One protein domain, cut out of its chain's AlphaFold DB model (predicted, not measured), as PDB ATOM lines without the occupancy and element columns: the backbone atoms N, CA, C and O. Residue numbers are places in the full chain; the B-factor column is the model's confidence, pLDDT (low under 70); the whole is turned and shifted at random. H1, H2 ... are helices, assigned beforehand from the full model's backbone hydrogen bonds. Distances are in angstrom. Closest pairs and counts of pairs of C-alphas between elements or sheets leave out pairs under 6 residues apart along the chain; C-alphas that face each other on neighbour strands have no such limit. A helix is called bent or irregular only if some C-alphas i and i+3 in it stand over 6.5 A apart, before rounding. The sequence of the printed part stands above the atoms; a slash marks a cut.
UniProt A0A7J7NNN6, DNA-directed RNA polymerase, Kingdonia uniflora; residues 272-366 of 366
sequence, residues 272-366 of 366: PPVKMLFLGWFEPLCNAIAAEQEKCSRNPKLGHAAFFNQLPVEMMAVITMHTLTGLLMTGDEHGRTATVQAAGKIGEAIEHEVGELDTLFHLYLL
ATOM      1  N   PRO A 272     -25.280  65.543  61.608       64.62
ATOM      2  CA  PRO A 272     -26.012  66.049  60.451       64.62
ATOM      3  C   PRO A 272     -27.214  65.149  60.118       64.62
ATOM      4  O   PRO A 272     -27.035  63.927  60.057       64.62
ATOM      5  N   PRO A 273     -28.418  65.708  59.880       61.75
ATOM      6  CA  PRO A 273     -29.674  64.950  59.846       61.75
ATOM      7  C   PRO A 273     -29.664  63.699  58.954       61.75
ATOM      8  O   PRO A 273     -30.237  62.673  59.309       61.75
ATOM      9  N   VAL A 274     -28.958  63.749  57.824       66.75
ATOM     10  CA  VAL A 274     -28.851  62.629  56.873       66.75
ATOM     11  C   VAL A 274     -28.098  61.432  57.467       66.75
ATOM     12  O   VAL A 274     -28.500  60.288  57.278       66.75
ATOM     13  N   LYS A 275     -27.039  61.677  58.248       66.25
ATOM     14  CA  LYS A 275     -26.260  60.604  58.886       66.25
ATOM     15  C   LYS A 275     -27.057  59.923  60.011       66.25
ATOM     16  O   LYS A 275     -26.926  58.719  60.203       66.25
ATOM     17  N   MET A 276     -27.928  60.666  60.701       70.69
ATOM     18  CA  MET A 276     -28.879  60.102  61.676       70.69
ATOM     19  C   MET A 276     -29.966  59.253  61.015       70.69
ATOM     20  O   MET A 276     -30.409  58.255  61.582       70.69
ATOM     21  N   LEU A 277     -30.400  59.636  59.816       72.69
ATOM     22  CA  LEU A 277     -31.403  58.882  59.072       72.69
ATOM     23  C   LEU A 277     -30.853  57.524  58.625       72.69
ATOM     24  O   LEU A 277     -31.512  56.506  58.813       72.69
ATOM     25  N   PHE A 278     -29.615  57.493  58.125       77.38
ATOM     26  CA  PHE A 278     -28.960  56.235  57.769       77.38
ATOM     27  C   PHE A 278     -28.806  55.287  58.949       77.38
ATOM     28  O   PHE A 278     -29.083  54.095  58.824       77.38
ATOM     29  N   LEU A 279     -28.474  55.830  60.113       71.19
ATOM     30  CA  LEU A 279     -28.413  55.075  61.354       71.19
ATOM     31  C   LEU A 279     -29.712  54.360  61.710       71.19
ATOM     32  O   LEU A 279     -29.690  53.186  62.065       71.19
ATOM     33  N   GLY A 280     -30.843  55.058  61.605       80.94
ATOM     34  CA  GLY A 280     -32.142  54.477  61.933       80.94
ATOM     35  C   GLY A 280     -32.612  53.419  60.935       80.94
ATOM     36  O   GLY A 280     -33.489  52.626  61.265       80.94
ATOM     37  N   TRP A 281     -32.077  53.421  59.712       85.56
ATOM     38  CA  TRP A 281     -32.560  52.576  58.617       85.56
ATOM     39  C   TRP A 281     -31.680  51.363  58.350       85.56
ATOM     40  O   TRP A 281     -32.202  50.352  57.891       85.56
ATOM     41  N   PHE A 282     -30.381  51.443  58.643       86.75
ATOM     42  CA  PHE A 282     -29.416  50.416  58.258       86.75
ATOM     43  C   PHE A 282     -29.774  49.028  58.798       86.75
ATOM     44  O   PHE A 282     -29.966  48.097  58.021       86.75
ATOM     45  N   GLU A 283     -29.925  48.884  60.114       90.19
ATOM     46  CA  GLU A 283     -30.220  47.585  60.727       90.19
ATOM     47  C   GLU A 283     -31.606  47.037  60.322       90.19
ATOM     48  O   GLU A 283     -31.675  45.882  59.889       90.19
ATOM     49  N   PRO A 284     -32.704  47.827  60.348       93.00
ATOM     50  CA  PRO A 284     -33.990  47.370  59.819       93.00
ATOM     51  C   PRO A 284     -33.935  46.937  58.350       93.00
ATOM     52  O   PRO A 284     -34.567  45.944  57.983       93.00
ATOM     53  N   LEU A 285     -33.182  47.654  57.512       92.12
ATOM     54  CA  LEU A 285     -33.049  47.345  56.093       92.12
ATOM     55  C   LEU A 285     -32.241  46.065  55.866       92.12
ATOM     56  O   LEU A 285     -32.679  45.209  55.101       92.12
ATOM     57  N   CYS A 286     -31.121  45.890  56.571       92.00
ATOM     58  CA  CYS A 286     -30.358  44.642  56.556       92.00
ATOM     59  C   CYS A 286     -31.241  43.453  56.956       92.00
ATOM     60  O   CYS A 286     -31.288  42.450  56.248       92.00
ATOM     61  N   ASN A 287     -32.017  43.584  58.034       93.56
ATOM     62  CA  ASN A 287     -32.924  42.527  58.483       93.56
ATOM     63  C   ASN A 287     -34.003  42.200  57.436       93.56
ATOM     64  O   ASN A 287     -34.314  41.029  57.209       93.56
ATOM     65  N   ALA A 288     -34.554  43.215  56.763       95.44
ATOM     66  CA  ALA A 288     -35.531  43.022  55.694       95.44
ATOM     67  C   ALA A 288     -34.925  42.310  54.472       95.44
ATOM     68  O   ALA A 288     -35.542  41.393  53.927       95.44
ATOM     69  N   ILE A 289     -33.710  42.693  54.068       93.75
ATOM     70  CA  ILE A 289     -32.986  42.071  52.952       93.75
ATOM     71  C   ILE A 289     -32.620  40.622  53.291       93.75
ATOM     72  O   ILE A 289     -32.861  39.736  52.476       93.75
ATOM     73  N   ALA A 290     -32.121  40.354  54.501       94.06
ATOM     74  CA  ALA A 290     -31.791  39.002  54.954       94.06
ATOM     75  C   ALA A 290     -33.023  38.079  54.951       94.06
ATOM     76  O   ALA A 290     -32.964  36.949  54.462       94.06
ATOM     77  N   ALA A 291     -34.166  38.576  55.435       93.75
ATOM     78  CA  ALA A 291     -35.426  37.838  55.398       93.75
ATOM     79  C   ALA A 291     -35.888  37.546  53.959       93.75
ATOM     80  O   ALA A 291     -36.475  36.495  53.694       93.75
ATOM     81  N   GLU A 292     -35.635  38.455  53.015       91.56
ATOM     82  CA  GLU A 292     -35.955  38.237  51.604       91.56
ATOM     83  C   GLU A 292     -34.984  37.244  50.941       91.56
ATOM     84  O   GLU A 292     -35.437  36.331  50.251       91.56
ATOM     85  N   GLN A 293     -33.681  37.315  51.235       91.56
ATOM     86  CA  GLN A 293     -32.688  36.328  50.780       91.56
ATOM     87  C   GLN A 293     -33.013  34.910  51.272       91.56
ATOM     88  O   GLN A 293     -32.897  33.935  50.521       91.56
ATOM     89  N   GLU A 294     -33.498  34.765  52.508       90.75
ATOM     90  CA  GLU A 294     -33.949  33.476  53.039       90.75
ATOM     91  C   GLU A 294     -35.148  32.922  52.242       90.75
ATOM     92  O   GLU A 294     -35.191  31.733  51.903       90.75
ATOM     93  N   LYS A 295     -36.111  33.779  51.873       88.69
ATOM     94  CA  LYS A 295     -37.247  33.384  51.021       88.69
ATOM     95  C   LYS A 295     -36.804  33.009  49.610       88.69
ATOM     96  O   LYS A 295     -37.287  32.001  49.089       88.69
ATOM     97  N   CYS A 296     -35.898  33.778  49.010       87.44
ATOM     98  CA  CYS A 296     -35.317  33.499  47.695       87.44
ATOM     99  C   CYS A 296     -34.581  32.156  47.679       87.44
ATOM    100  O   CYS A 296     -34.751  31.370  46.749       87.44
ATOM    101  N   SER A 297     -33.848  31.846  48.750       84.25
ATOM    102  CA  SER A 297     -33.135  30.573  48.911       84.25
ATOM    103  C   SER A 297     -34.084  29.374  49.028       84.25
ATOM    104  O   SER A 297     -33.800  28.300  48.502       84.25
ATOM    105  N   ARG A 298     -35.247  29.551  49.672       84.69
ATOM    106  CA  ARG A 298     -36.291  28.514  49.774       84.69
ATOM    107  C   ARG A 298     -37.106  28.348  48.487       84.69
ATOM    108  O   ARG A 298     -37.582  27.251  48.208       84.69
ATOM    109  N   ASN A 299     -37.284  29.422  47.718       82.50
ATOM    110  CA  ASN A 299     -38.123  29.454  46.521       82.50
ATOM    111  C   ASN A 299     -37.347  29.986  45.304       82.50
ATOM    112  O   ASN A 299     -37.599  31.109  44.857       82.50
ATOM    113  N   PRO A 300     -36.492  29.162  44.668       76.81
ATOM    114  CA  PRO A 300     -35.699  29.579  43.505       76.81
ATOM    115  C   PRO A 300     -36.543  29.855  42.245       76.81
ATOM    116  O   PRO A 300     -36.010  30.242  41.213       76.81
ATOM    117  N   LYS A 301     -37.866  29.643  42.305       76.06
ATOM    118  CA  LYS A 301     -38.816  29.971  41.229       76.06
ATOM    119  C   LYS A 301     -39.162  31.463  41.166       76.06
ATOM    120  O   LYS A 301     -39.801  31.885  40.206       76.06
ATOM    121  N   LEU A 302     -38.795  32.245  42.182       80.81
ATOM    122  CA  LEU A 302     -38.920  33.701  42.145       80.81
ATOM    123  C   LEU A 302     -37.951  34.250  41.091       80.81
ATOM    124  O   LEU A 302     -36.760  33.953  41.137       80.81
ATOM    125  N   GLY A 303     -38.451  35.058  40.153       81.31
ATOM    126  CA  GLY A 303     -37.647  35.558  39.031       81.31
ATOM    127  C   GLY A 303     -36.403  36.347  39.459       81.31
ATOM    128  O   GLY A 303     -35.386  36.293  38.776       81.31
ATOM    129  N   HIS A 304     -36.452  37.019  40.612       83.00
ATOM    130  CA  HIS A 304     -35.334  37.790  41.164       83.00
ATOM    131  C   HIS A 304     -34.395  36.982  42.073       83.00
ATOM    132  O   HIS A 304     -33.300  37.453  42.369       83.00
ATOM    133  N   ALA A 305     -34.769  35.769  42.498       85.06
ATOM    134  CA  ALA A 305     -33.996  35.003  43.484       85.06
ATOM    135  C   ALA A 305     -32.578  34.653  43.014       85.06
ATOM    136  O   ALA A 305     -31.662  34.605  43.830       85.06
ATOM    137  N   ALA A 306     -32.389  34.436  41.709       82.81
ATOM    138  CA  ALA A 306     -31.080  34.119  41.143       82.81
ATOM    139  C   ALA A 306     -30.059  35.254  41.328       82.81
ATOM    140  O   ALA A 306     -28.872  34.972  41.465       82.81
ATOM    141  N   PHE A 307     -30.519  36.507  41.347       83.50
ATOM    142  CA  PHE A 307     -29.678  37.706  41.427       83.50
ATOM    143  C   PHE A 307     -29.548  38.221  42.860       83.50
ATOM    144  O   PHE A 307     -28.489  38.680  43.273       83.50
ATOM    145  N   PHE A 308     -30.610  38.084  43.652       85.44
ATOM    146  CA  PHE A 308     -30.699  38.672  44.989       85.44
ATOM    147  C   PHE A 308     -29.712  38.071  46.011       85.44
ATOM    148  O   PHE A 308     -29.368  38.720  46.995       85.44
ATOM    149  N   ASN A 309     -29.234  36.846  45.771       86.12
ATOM    150  CA  ASN A 309     -28.279  36.145  46.637       86.12
ATOM    151  C   ASN A 309     -26.804  36.353  46.232       86.12
ATOM    152  O   ASN A 309     -25.926  35.732  46.825       86.12
ATOM    153  N   GLN A 310     -26.519  37.165  45.206       87.62
ATOM    154  CA  GLN A 310     -25.156  37.357  44.687       87.62
ATOM    155  C   GLN A 310     -24.350  38.391  45.487       87.62
ATOM    156  O   GLN A 310     -23.126  38.409  45.397       87.62
ATOM    157  N   LEU A 311     -25.018  39.220  46.295       87.62
ATOM    158  CA  LEU A 311     -24.388  40.278  47.081       87.62
ATOM    159  C   LEU A 311     -24.702  40.115  48.584       87.62
ATOM    160  O   LEU A 311     -25.833  39.758  48.933       87.62
ATOM    161  N   PRO A 312     -23.739  40.374  49.492       90.25
ATOM    162  CA  PRO A 312     -23.992  40.391  50.930       90.25
ATOM    163  C   PRO A 312     -25.067  41.410  51.332       90.25
ATOM    164  O   PRO A 312     -25.192  42.481  50.734       90.25
ATOM    165  N   VAL A 313     -25.804  41.092  52.397       92.50
ATOM    166  CA  VAL A 313     -26.924  41.890  52.925       92.50
ATOM    167  C   VAL A 313     -26.518  43.340  53.191       92.50
ATOM    168  O   VAL A 313     -27.211  44.274  52.786       92.50
ATOM    169  N   GLU A 314     -25.382  43.532  53.856       88.00
ATOM    170  CA  GLU A 314     -24.891  44.843  54.269       88.00
ATOM    171  C   GLU A 314     -24.546  45.721  53.065       88.00
ATOM    172  O   GLU A 314     -24.873  46.906  53.057       88.00
ATOM    173  N   MET A 315     -23.948  45.138  52.020       87.31
ATOM    174  CA  MET A 315     -23.631  45.849  50.778       87.31
ATOM    175  C   MET A 315     -24.905  46.315  50.076       87.31
ATOM    176  O   MET A 315     -25.026  47.489  49.732       87.31
ATOM    177  N   MET A 316     -25.893  45.427  49.935       91.25
ATOM    178  CA  MET A 316     -27.183  45.782  49.338       91.25
ATOM    179  C   MET A 316     -27.874  46.913  50.107       91.25
ATOM    180  O   MET A 316     -28.418  47.832  49.490       91.25
ATOM    181  N   ALA A 317     -27.836  46.880  51.443       91.62
ATOM    182  CA  ALA A 317     -28.422  47.918  52.284       91.62
ATOM    183  C   ALA A 317     -27.738  49.277  52.076       91.62
ATOM    184  O   ALA A 317     -28.423  50.269  51.816       91.62
ATOM    185  N   VAL A 318     -26.401  49.321  52.119       89.00
ATOM    186  CA  VAL A 318     -25.621  50.552  51.898       89.00
ATOM    187  C   VAL A 318     -25.899  51.122  50.507       89.00
ATOM    188  O   VAL A 318     -26.260  52.295  50.400       89.00
ATOM    189  N   ILE A 319     -25.819  50.303  49.453       92.12
ATOM    190  CA  ILE A 319     -26.092  50.736  48.073       92.12
ATOM    191  C   ILE A 319     -27.504  51.320  47.971       92.12
ATOM    192  O   ILE A 319     -27.684  52.425  47.468       92.12
ATOM    193  N   THR A 320     -28.507  50.623  48.507       93.81
ATOM    194  CA  THR A 320     -29.904  51.082  48.477       93.81
ATOM    195  C   THR A 320     -30.058  52.430  49.183       93.81
ATOM    196  O   THR A 320     -30.650  53.356  48.629       93.81
ATOM    197  N   MET A 321     -29.512  52.569  50.393       90.81
ATOM    198  CA  MET A 321     -29.630  53.787  51.199       90.81
ATOM    199  C   MET A 321     -28.961  54.987  50.531       90.81
ATOM    200  O   MET A 321     -29.562  56.066  50.449       90.81
ATOM    201  N   HIS A 322     -27.735  54.799  50.043       88.56
ATOM    202  CA  HIS A 322     -26.962  55.856  49.404       88.56
ATOM    203  C   HIS A 322     -27.573  56.274  48.073       88.56
ATOM    204  O   HIS A 322     -27.784  57.468  47.864       88.56
ATOM    205  N   THR A 323     -27.929  55.318  47.216       91.06
ATOM    206  CA  THR A 323     -28.536  55.604  45.913       91.06
ATOM    207  C   THR A 323     -29.888  56.289  46.080       91.06
ATOM    208  O   THR A 323     -30.136  57.320  45.460       91.06
ATOM    209  N   LEU A 324     -30.746  55.795  46.978       90.69
ATOM    210  CA  LEU A 324     -32.052  56.407  47.220       90.69
ATOM    211  C   LEU A 324     -31.923  57.829  47.774       90.69
ATOM    212  O   LEU A 324     -32.625  58.734  47.332       90.69
ATOM    213  N   THR A 325     -31.006  58.049  48.715       87.62
ATOM    214  CA  THR A 325     -30.786  59.388  49.277       87.62
ATOM    215  C   THR A 325     -30.184  60.329  48.248       87.62
ATOM    216  O   THR A 325     -30.618  61.471  48.163       87.62
ATOM    217  N   GLY A 326     -29.248  59.855  47.423       86.31
ATOM    218  CA  GLY A 326     -28.723  60.612  46.292       86.31
ATOM    219  C   GLY A 326     -29.846  61.085  45.375       86.31
ATOM    220  O   GLY A 326     -29.963  62.283  45.141       86.31
ATOM    221  N   LEU A 327     -30.732  60.176  44.958       88.06
ATOM    222  CA  LEU A 327     -31.882  60.492  44.103       88.06
ATOM    223  C   LEU A 327     -32.852  61.493  44.737       88.06
ATOM    224  O   LEU A 327     -33.355  62.379  44.052       88.06
ATOM    225  N   LEU A 328     -33.113  61.376  46.039       84.81
ATOM    226  CA  LEU A 328     -33.993  62.307  46.751       84.81
ATOM    227  C   LEU A 328     -33.368  63.700  46.906       84.81
ATOM    228  O   LEU A 328     -34.097  64.688  46.951       84.81
ATOM    229  N   MET A 329     -32.039  63.785  46.995       81.75
ATOM    230  CA  MET A 329     -31.319  65.047  47.196       81.75
ATOM    231  C   MET A 329     -30.987  65.767  45.885       81.75
ATOM    232  O   MET A 329     -30.829  66.985  45.894       81.75
ATOM    233  N   THR A 330     -30.871  65.039  44.770       80.31
ATOM    234  CA  THR A 330     -30.553  65.603  43.444       80.31
ATOM    235  C   THR A 330     -31.755  65.698  42.512       80.31
ATOM    236  O   THR A 330     -31.657  66.342  41.470       80.31
ATOM    237  N   GLY A 331     -32.879  65.067  42.860       67.88
ATOM    238  CA  GLY A 331     -34.090  65.089  42.051       67.88
ATOM    239  C   GLY A 331     -34.715  66.483  41.952       67.88
ATOM    240  O   GLY A 331     -34.814  67.212  42.938       67.88
ATOM    241  N   ASP A 332     -35.215  66.814  40.761       63.03
ATOM    242  CA  ASP A 332     -35.930  68.070  40.488       63.03
ATOM    243  C   ASP A 332     -37.249  68.185  41.290       63.03
ATOM    244  O   ASP A 332     -37.789  69.274  41.508       63.03
ATOM    245  N   GLU A 333     -37.778  67.056  41.774       65.31
ATOM    246  CA  GLU A 333     -39.069  66.954  42.455       65.31
ATOM    247  C   GLU A 333     -38.966  67.047  43.989       65.31
ATOM    248  O   GLU A 333     -39.444  66.161  44.685       65.31
ATOM    249  N   HIS A 334     -38.384  68.113  44.553       70.44
ATOM    250  CA  HIS A 334     -38.505  68.475  45.986       70.44
ATOM    251  C   HIS A 334     -38.478  67.284  46.983       70.44
ATOM    252  O   HIS A 334     -39.377  67.143  47.819       70.44
ATOM    253  N   GLY A 335     -37.480  66.399  46.895       73.56
ATOM    254  CA  GLY A 335     -37.381  65.245  47.799       73.56
ATOM    255  C   GLY A 335     -38.351  64.098  47.492       73.56
ATOM    256  O   GLY A 335     -38.730  63.354  48.396       73.56
ATOM    257  N   ARG A 336     -38.777  63.951  46.236       79.06
ATOM    258  CA  ARG A 336     -39.528  62.803  45.720       79.06
ATOM    259  C   ARG A 336     -38.779  62.189  44.545       79.06
ATOM    260  O   ARG A 336     -38.062  62.867  43.818       79.06
ATOM    261  N   THR A 337     -38.947  60.885  44.378       85.12
ATOM    262  CA  THR A 337     -38.420  60.144  43.235       85.12
ATOM    263  C   THR A 337     -39.466  59.138  42.780       85.12
ATOM    264  O   THR A 337     -40.158  58.529  43.602       85.12
ATOM    265  N   ALA A 338     -39.611  58.978  41.466       89.62
ATOM    266  CA  ALA A 338     -40.490  57.964  40.915       89.62
ATOM    267  C   ALA A 338     -39.962  56.574  41.296       89.62
ATOM    268  O   ALA A 338     -38.796  56.260  41.062       89.62
ATOM    269  N   THR A 339     -40.827  55.703  41.819       91.62
ATOM    270  CA  THR A 339     -40.428  54.356  42.268       91.62
ATOM    271  C   THR A 339     -39.722  53.559  41.172       91.62
ATOM    272  O   THR A 339     -38.772  52.839  41.453       91.62
ATOM    273  N   VAL A 340     -40.149  53.719  39.914       94.00
ATOM    274  CA  VAL A 340     -39.524  53.061  38.756       94.00
ATOM    275  C   VAL A 340     -38.083  53.540  38.552       94.00
ATOM    276  O   VAL A 340     -37.201  52.725  38.297       94.00
ATOM    277  N   GLN A 341     -37.829  54.842  38.711       90.62
ATOM    278  CA  GLN A 341     -36.493  55.424  38.583       90.62
ATOM    279  C   GLN A 341     -35.581  54.957  39.719       90.62
ATOM    280  O   GLN A 341     -34.460  54.523  39.463       90.62
ATOM    281  N   ALA A 342     -36.078  54.995  40.957       92.62
ATOM    282  CA  ALA A 342     -35.333  54.516  42.115       92.62
ATOM    283  C   ALA A 342     -34.997  53.025  42.001       92.62
ATOM    284  O   ALA A 342     -33.843  52.645  42.181       92.62
ATOM    285  N   ALA A 343     -35.972  52.189  41.635       94.38
ATOM    286  CA  ALA A 343     -35.755  50.759  41.450       94.38
ATOM    287  C   ALA A 343     -34.725  50.469  40.347       94.38
ATOM    288  O   ALA A 343     -33.844  49.640  40.553       94.38
ATOM    289  N   GLY A 344     -34.799  51.177  39.212       93.25
ATOM    290  CA  GLY A 344     -33.832  51.031  38.121       93.25
ATOM    291  C   GLY A 344     -32.413  51.396  38.550       93.25
ATOM    292  O   GLY A 344     -31.497  50.598  38.388       93.25
ATOM    293  N   LYS A 345     -32.237  52.560  39.183       93.31
ATOM    294  CA  LYS A 345     -30.923  53.047  39.625       93.31
ATOM    295  C   LYS A 345     -30.294  52.195  40.724       93.31
ATOM    296  O   LYS A 345     -29.089  51.968  40.708       93.31
ATOM    297  N   ILE A 346     -31.098  51.703  41.664       94.38
ATOM    298  CA  ILE A 346     -30.621  50.773  42.693       94.38
ATOM    299  C   ILE A 346     -30.221  49.437  42.052       94.38
ATOM    300  O   ILE A 346     -29.173  48.900  42.394       94.38
ATOM    301  N   GLY A 347     -31.015  48.928  41.104       93.12
ATOM    302  CA  GLY A 347     -30.693  47.711  40.356       93.12
ATOM    303  C   GLY A 347     -29.374  47.823  39.592       93.12
ATOM    304  O   GLY A 347     -28.506  46.976  39.769       93.12
ATOM    305  N   GLU A 348     -29.185  48.904  38.829       92.06
ATOM    306  CA  GLU A 348     -27.938  49.188  38.098       92.06
ATOM    307  C   GLU A 348     -26.721  49.227  39.034       92.06
ATOM    308  O   GLU A 348     -25.684  48.636  38.731       92.06
ATOM    309  N   ALA A 349     -26.847  49.888  40.189       91.44
ATOM    310  CA  ALA A 349     -25.772  49.960  41.172       91.44
ATOM    311  C   ALA A 349     -25.428  48.580  41.760       91.44
ATOM    312  O   ALA A 349     -24.257  48.258  41.924       91.44
ATOM    313  N   ILE A 350     -26.428  47.737  42.036       91.69
ATOM    314  CA  ILE A 350     -26.200  46.368  42.526       91.69
ATOM    315  C   ILE A 350     -25.539  45.500  41.446       91.69
ATOM    316  O   ILE A 350     -24.597  44.770  41.744       91.69
ATOM    317  N   GLU A 351     -26.003  45.580  40.198       90.44
ATOM    318  CA  GLU A 351     -25.427  44.827  39.076       90.44
ATOM    319  C   GLU A 351     -23.956  45.188  38.838       90.44
ATOM    320  O   GLU A 351     -23.144  44.305  38.551       90.44
ATOM    321  N   HIS A 352     -23.601  46.465  38.999       87.75
ATOM    322  CA  HIS A 352     -22.221  46.931  38.903       87.75
ATOM    323  C   HIS A 352     -21.315  46.263  39.950       87.75
ATOM    324  O   HIS A 352     -20.299  45.667  39.592       87.75
ATOM    325  N   GLU A 353     -21.717  46.290  41.223       82.81
ATOM    326  CA  GLU A 353     -20.938  45.718  42.332       82.81
ATOM    327  C   GLU A 353     -20.806  44.192  42.226       82.81
ATOM    328  O   GLU A 353     -19.737  43.625  42.450       82.81
ATOM    329  N   VAL A 354     -21.875  43.504  41.816       85.69
ATOM    330  CA  VAL A 354     -21.832  42.055  41.576       85.69
ATOM    331  C   VAL A 354     -20.900  41.714  40.412       85.69
ATOM    332  O   VAL A 354     -20.109  40.778  40.517       85.69
ATOM    333  N   GLY A 355     -20.951  42.480  39.319       78.50
ATOM    334  CA  GLY A 355     -20.056  42.297  38.178       78.50
ATOM    335  C   GLY A 355     -18.586  42.474  38.556       78.50
ATOM    336  O   GLY A 355     -17.736  41.694  38.117       78.50
ATOM    337  N   GLU A 356     -18.272  43.448  39.412       68.75
ATOM    338  CA  GLU A 356     -16.929  43.592  39.967       68.75
ATOM    339  C   GLU A 356     -16.547  42.355  40.785       68.75
ATOM    340  O   GLU A 356     -15.555  41.706  40.438       68.75
ATOM    341  N   LEU A 357     -17.361  41.948  41.767       67.69
ATOM    342  CA  LEU A 357     -17.113  40.781  42.627       67.69
ATOM    343  C   LEU A 357     -16.941  39.462  41.855       67.69
ATOM    344  O   LEU A 357     -16.006  38.711  42.141       67.69
ATOM    345  N   ASP A 358     -17.760  39.195  40.837       66.94
ATOM    346  CA  ASP A 358     -17.643  37.998  39.990       66.94
ATOM    347  C   ASP A 358     -16.331  37.991  39.199       66.94
ATOM    348  O   ASP A 358     -15.657  36.956  39.083       66.94
ATOM    349  N   THR A 359     -15.899  39.155  38.695       62.75
ATOM    350  CA  THR A 359     -14.571  39.254  38.081       62.75
ATOM    351  C   THR A 359     -13.456  39.026  39.100       62.75
ATOM    352  O   THR A 359     -12.409  38.492  38.724       62.75
ATOM    353  N   LEU A 360     -13.667  39.363  40.379       58.56
ATOM    354  CA  LEU A 360     -12.689  39.109  41.441       58.56
ATOM    355  C   LEU A 360     -12.593  37.614  41.741       58.56
ATOM    356  O   LEU A 360     -11.490  37.063  41.747       58.56
ATOM    357  N   PHE A 361     -13.731  36.941  41.927       60.75
ATOM    358  CA  PHE A 361     -13.786  35.509  42.224       60.75
ATOM    359  C   PHE A 361     -13.163  34.666  41.107       60.75
ATOM    360  O   PHE A 361     -12.336  33.791  41.381       60.75
ATOM    361  N   HIS A 362     -13.458  34.974  39.840       60.38
ATOM    362  CA  HIS A 362     -12.865  34.268  38.702       60.38
ATOM    363  C   HIS A 362     -11.345  34.466  38.557       60.38
ATOM    364  O   HIS A 362     -10.680  33.633  37.942       60.38
ATOM    365  N   LEU A 363     -10.773  35.534  39.122       52.97
ATOM    366  CA  LEU A 363      -9.328  35.813  39.091       52.97
ATOM    367  C   LEU A 363      -8.568  35.330  40.334       52.97
ATOM    368  O   LEU A 363      -7.331  35.288  40.318       52.97
ATOM    369  N   TYR A 364      -9.290  35.006  41.405       48.44
ATOM    370  CA  TYR A 364      -8.736  34.433  42.629       48.44
ATOM    371  C   TYR A 364      -8.747  32.896  42.625       48.44
ATOM    372  O   TYR A 364      -7.869  32.298  43.245       48.44
ATOM    373  N   LEU A 365      -9.677  32.255  41.904       47.53
ATOM    374  CA  LEU A 365      -9.774  30.788  41.777       47.53
ATOM    375  C   LEU A 365      -9.031  30.183  40.564       47.53
ATOM    376  O   LEU A 365      -8.991  28.961  40.426       47.53
ATOM    377  N   LEU A 366      -8.409  31.012  39.719       40.91
ATOM    378  CA  LEU A 366      -7.441  30.646  38.667       40.91
ATOM    379  C   LEU A 366      -6.118  31.354  38.951       40.91
ATOM    380  O   LEU A 366      -5.036  30.748  38.786       40.91
TER     381      LEU A 366
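AT A GLANCE: This is residues 272 to 366 of the 366 residues of the protein "DNA-directed RNA polymerase" of Kingdonia uniflora (UniProt A0A7J7NNN6). Three long helices run back and forth in a loose, elongated arrangement, with H3 in the middle between the bent helix H1 on one side and H4 on the other. H3 and H4 form a hairpin whose helices cross at 42 degrees, the short H2 packs on the last part of H1, and residues 359 to 366 stick out at the far end of H4. The printed part has 95 residues with four named helices, in the order H1, H2, H3, H4, and no named strand; the class is all helix. The whole is only just loose, close to compact, with a radius of gyration of the C-alphas of 15.0 A and spans of 47 by 29 by 26 A.

IN THESE COORDINATES: H1, residues 273 to 298, was assigned as one helix by its hydrogen bonds but is bent: C-alphas 280 and 283 are 7.3 A apart. Its arm H1a, residues 273 to 280, begins with C-alpha 273 at (-29.674, 64.950, 59.846), and its arm H1b, residues 283 to 298, is 22.8 A long. H2 has four residues, 305 to 308. H3, residues 313 to 330, is 25.8 A long and begins with C-alpha 313 at (-26.924, 41.890, 52.925). H4, residues 339 to 364, is 37.4 A long and ends with C-alpha 364 at (-8.736, 34.433, 42.629).

HOW THE PARTS SIT: The lines of H1a and H1b stand at a steep tilt of 45 degrees. H1a is close to H3 but not clearly touching it, the closest C-alphas being those of Phe 278 and Met 321, 7.0 A apart; the two run opposite ways at a shallow tilt of 27 degrees. H1b touches H2 with residues 293 to 297 alone, and their closest C-alphas, of Cys 296 and Ala 305, are 4.7 A apart. With residues 285 to 290 alone H1b touches residues 313 to 317 of H3, opposite ways at a steep tilt of 56 degrees; the closest C-alphas are those of Cys 286 and Val 313, 5.7 A apart. H3 and H4 are a helical hairpin, opposite ways at a steep tilt of 42 degrees, and H4 touches H3 with residues 342 to 350 alone. Their closest C-alphas, of Thr 320 and Ile 346, are 5.8 A apart. H4 is apart from H1a, H1b and H2. In H1a, H1b, H3 and H4 every O i to N i+4 pair is within hydrogen-bond range; H2 is too short for such a pair.

THE WHOLE: The two C-alphas farthest apart, those of His 334 and Leu 366, are 49.5 A from each other. Residues 298 to 303 stand free, as do residues 359 to 366, of which 359 to 364 belong to H4. The printed part has no cut; the link from H2 to H3 is tight, and those from H1 to H2 and from H3 to H4 are short. The mean pLDDT of the printed part is 82.0, and it is under 70 at residues 272 to 275, 331 to 333 and 356 to 366, the last of which is the chain's last residue.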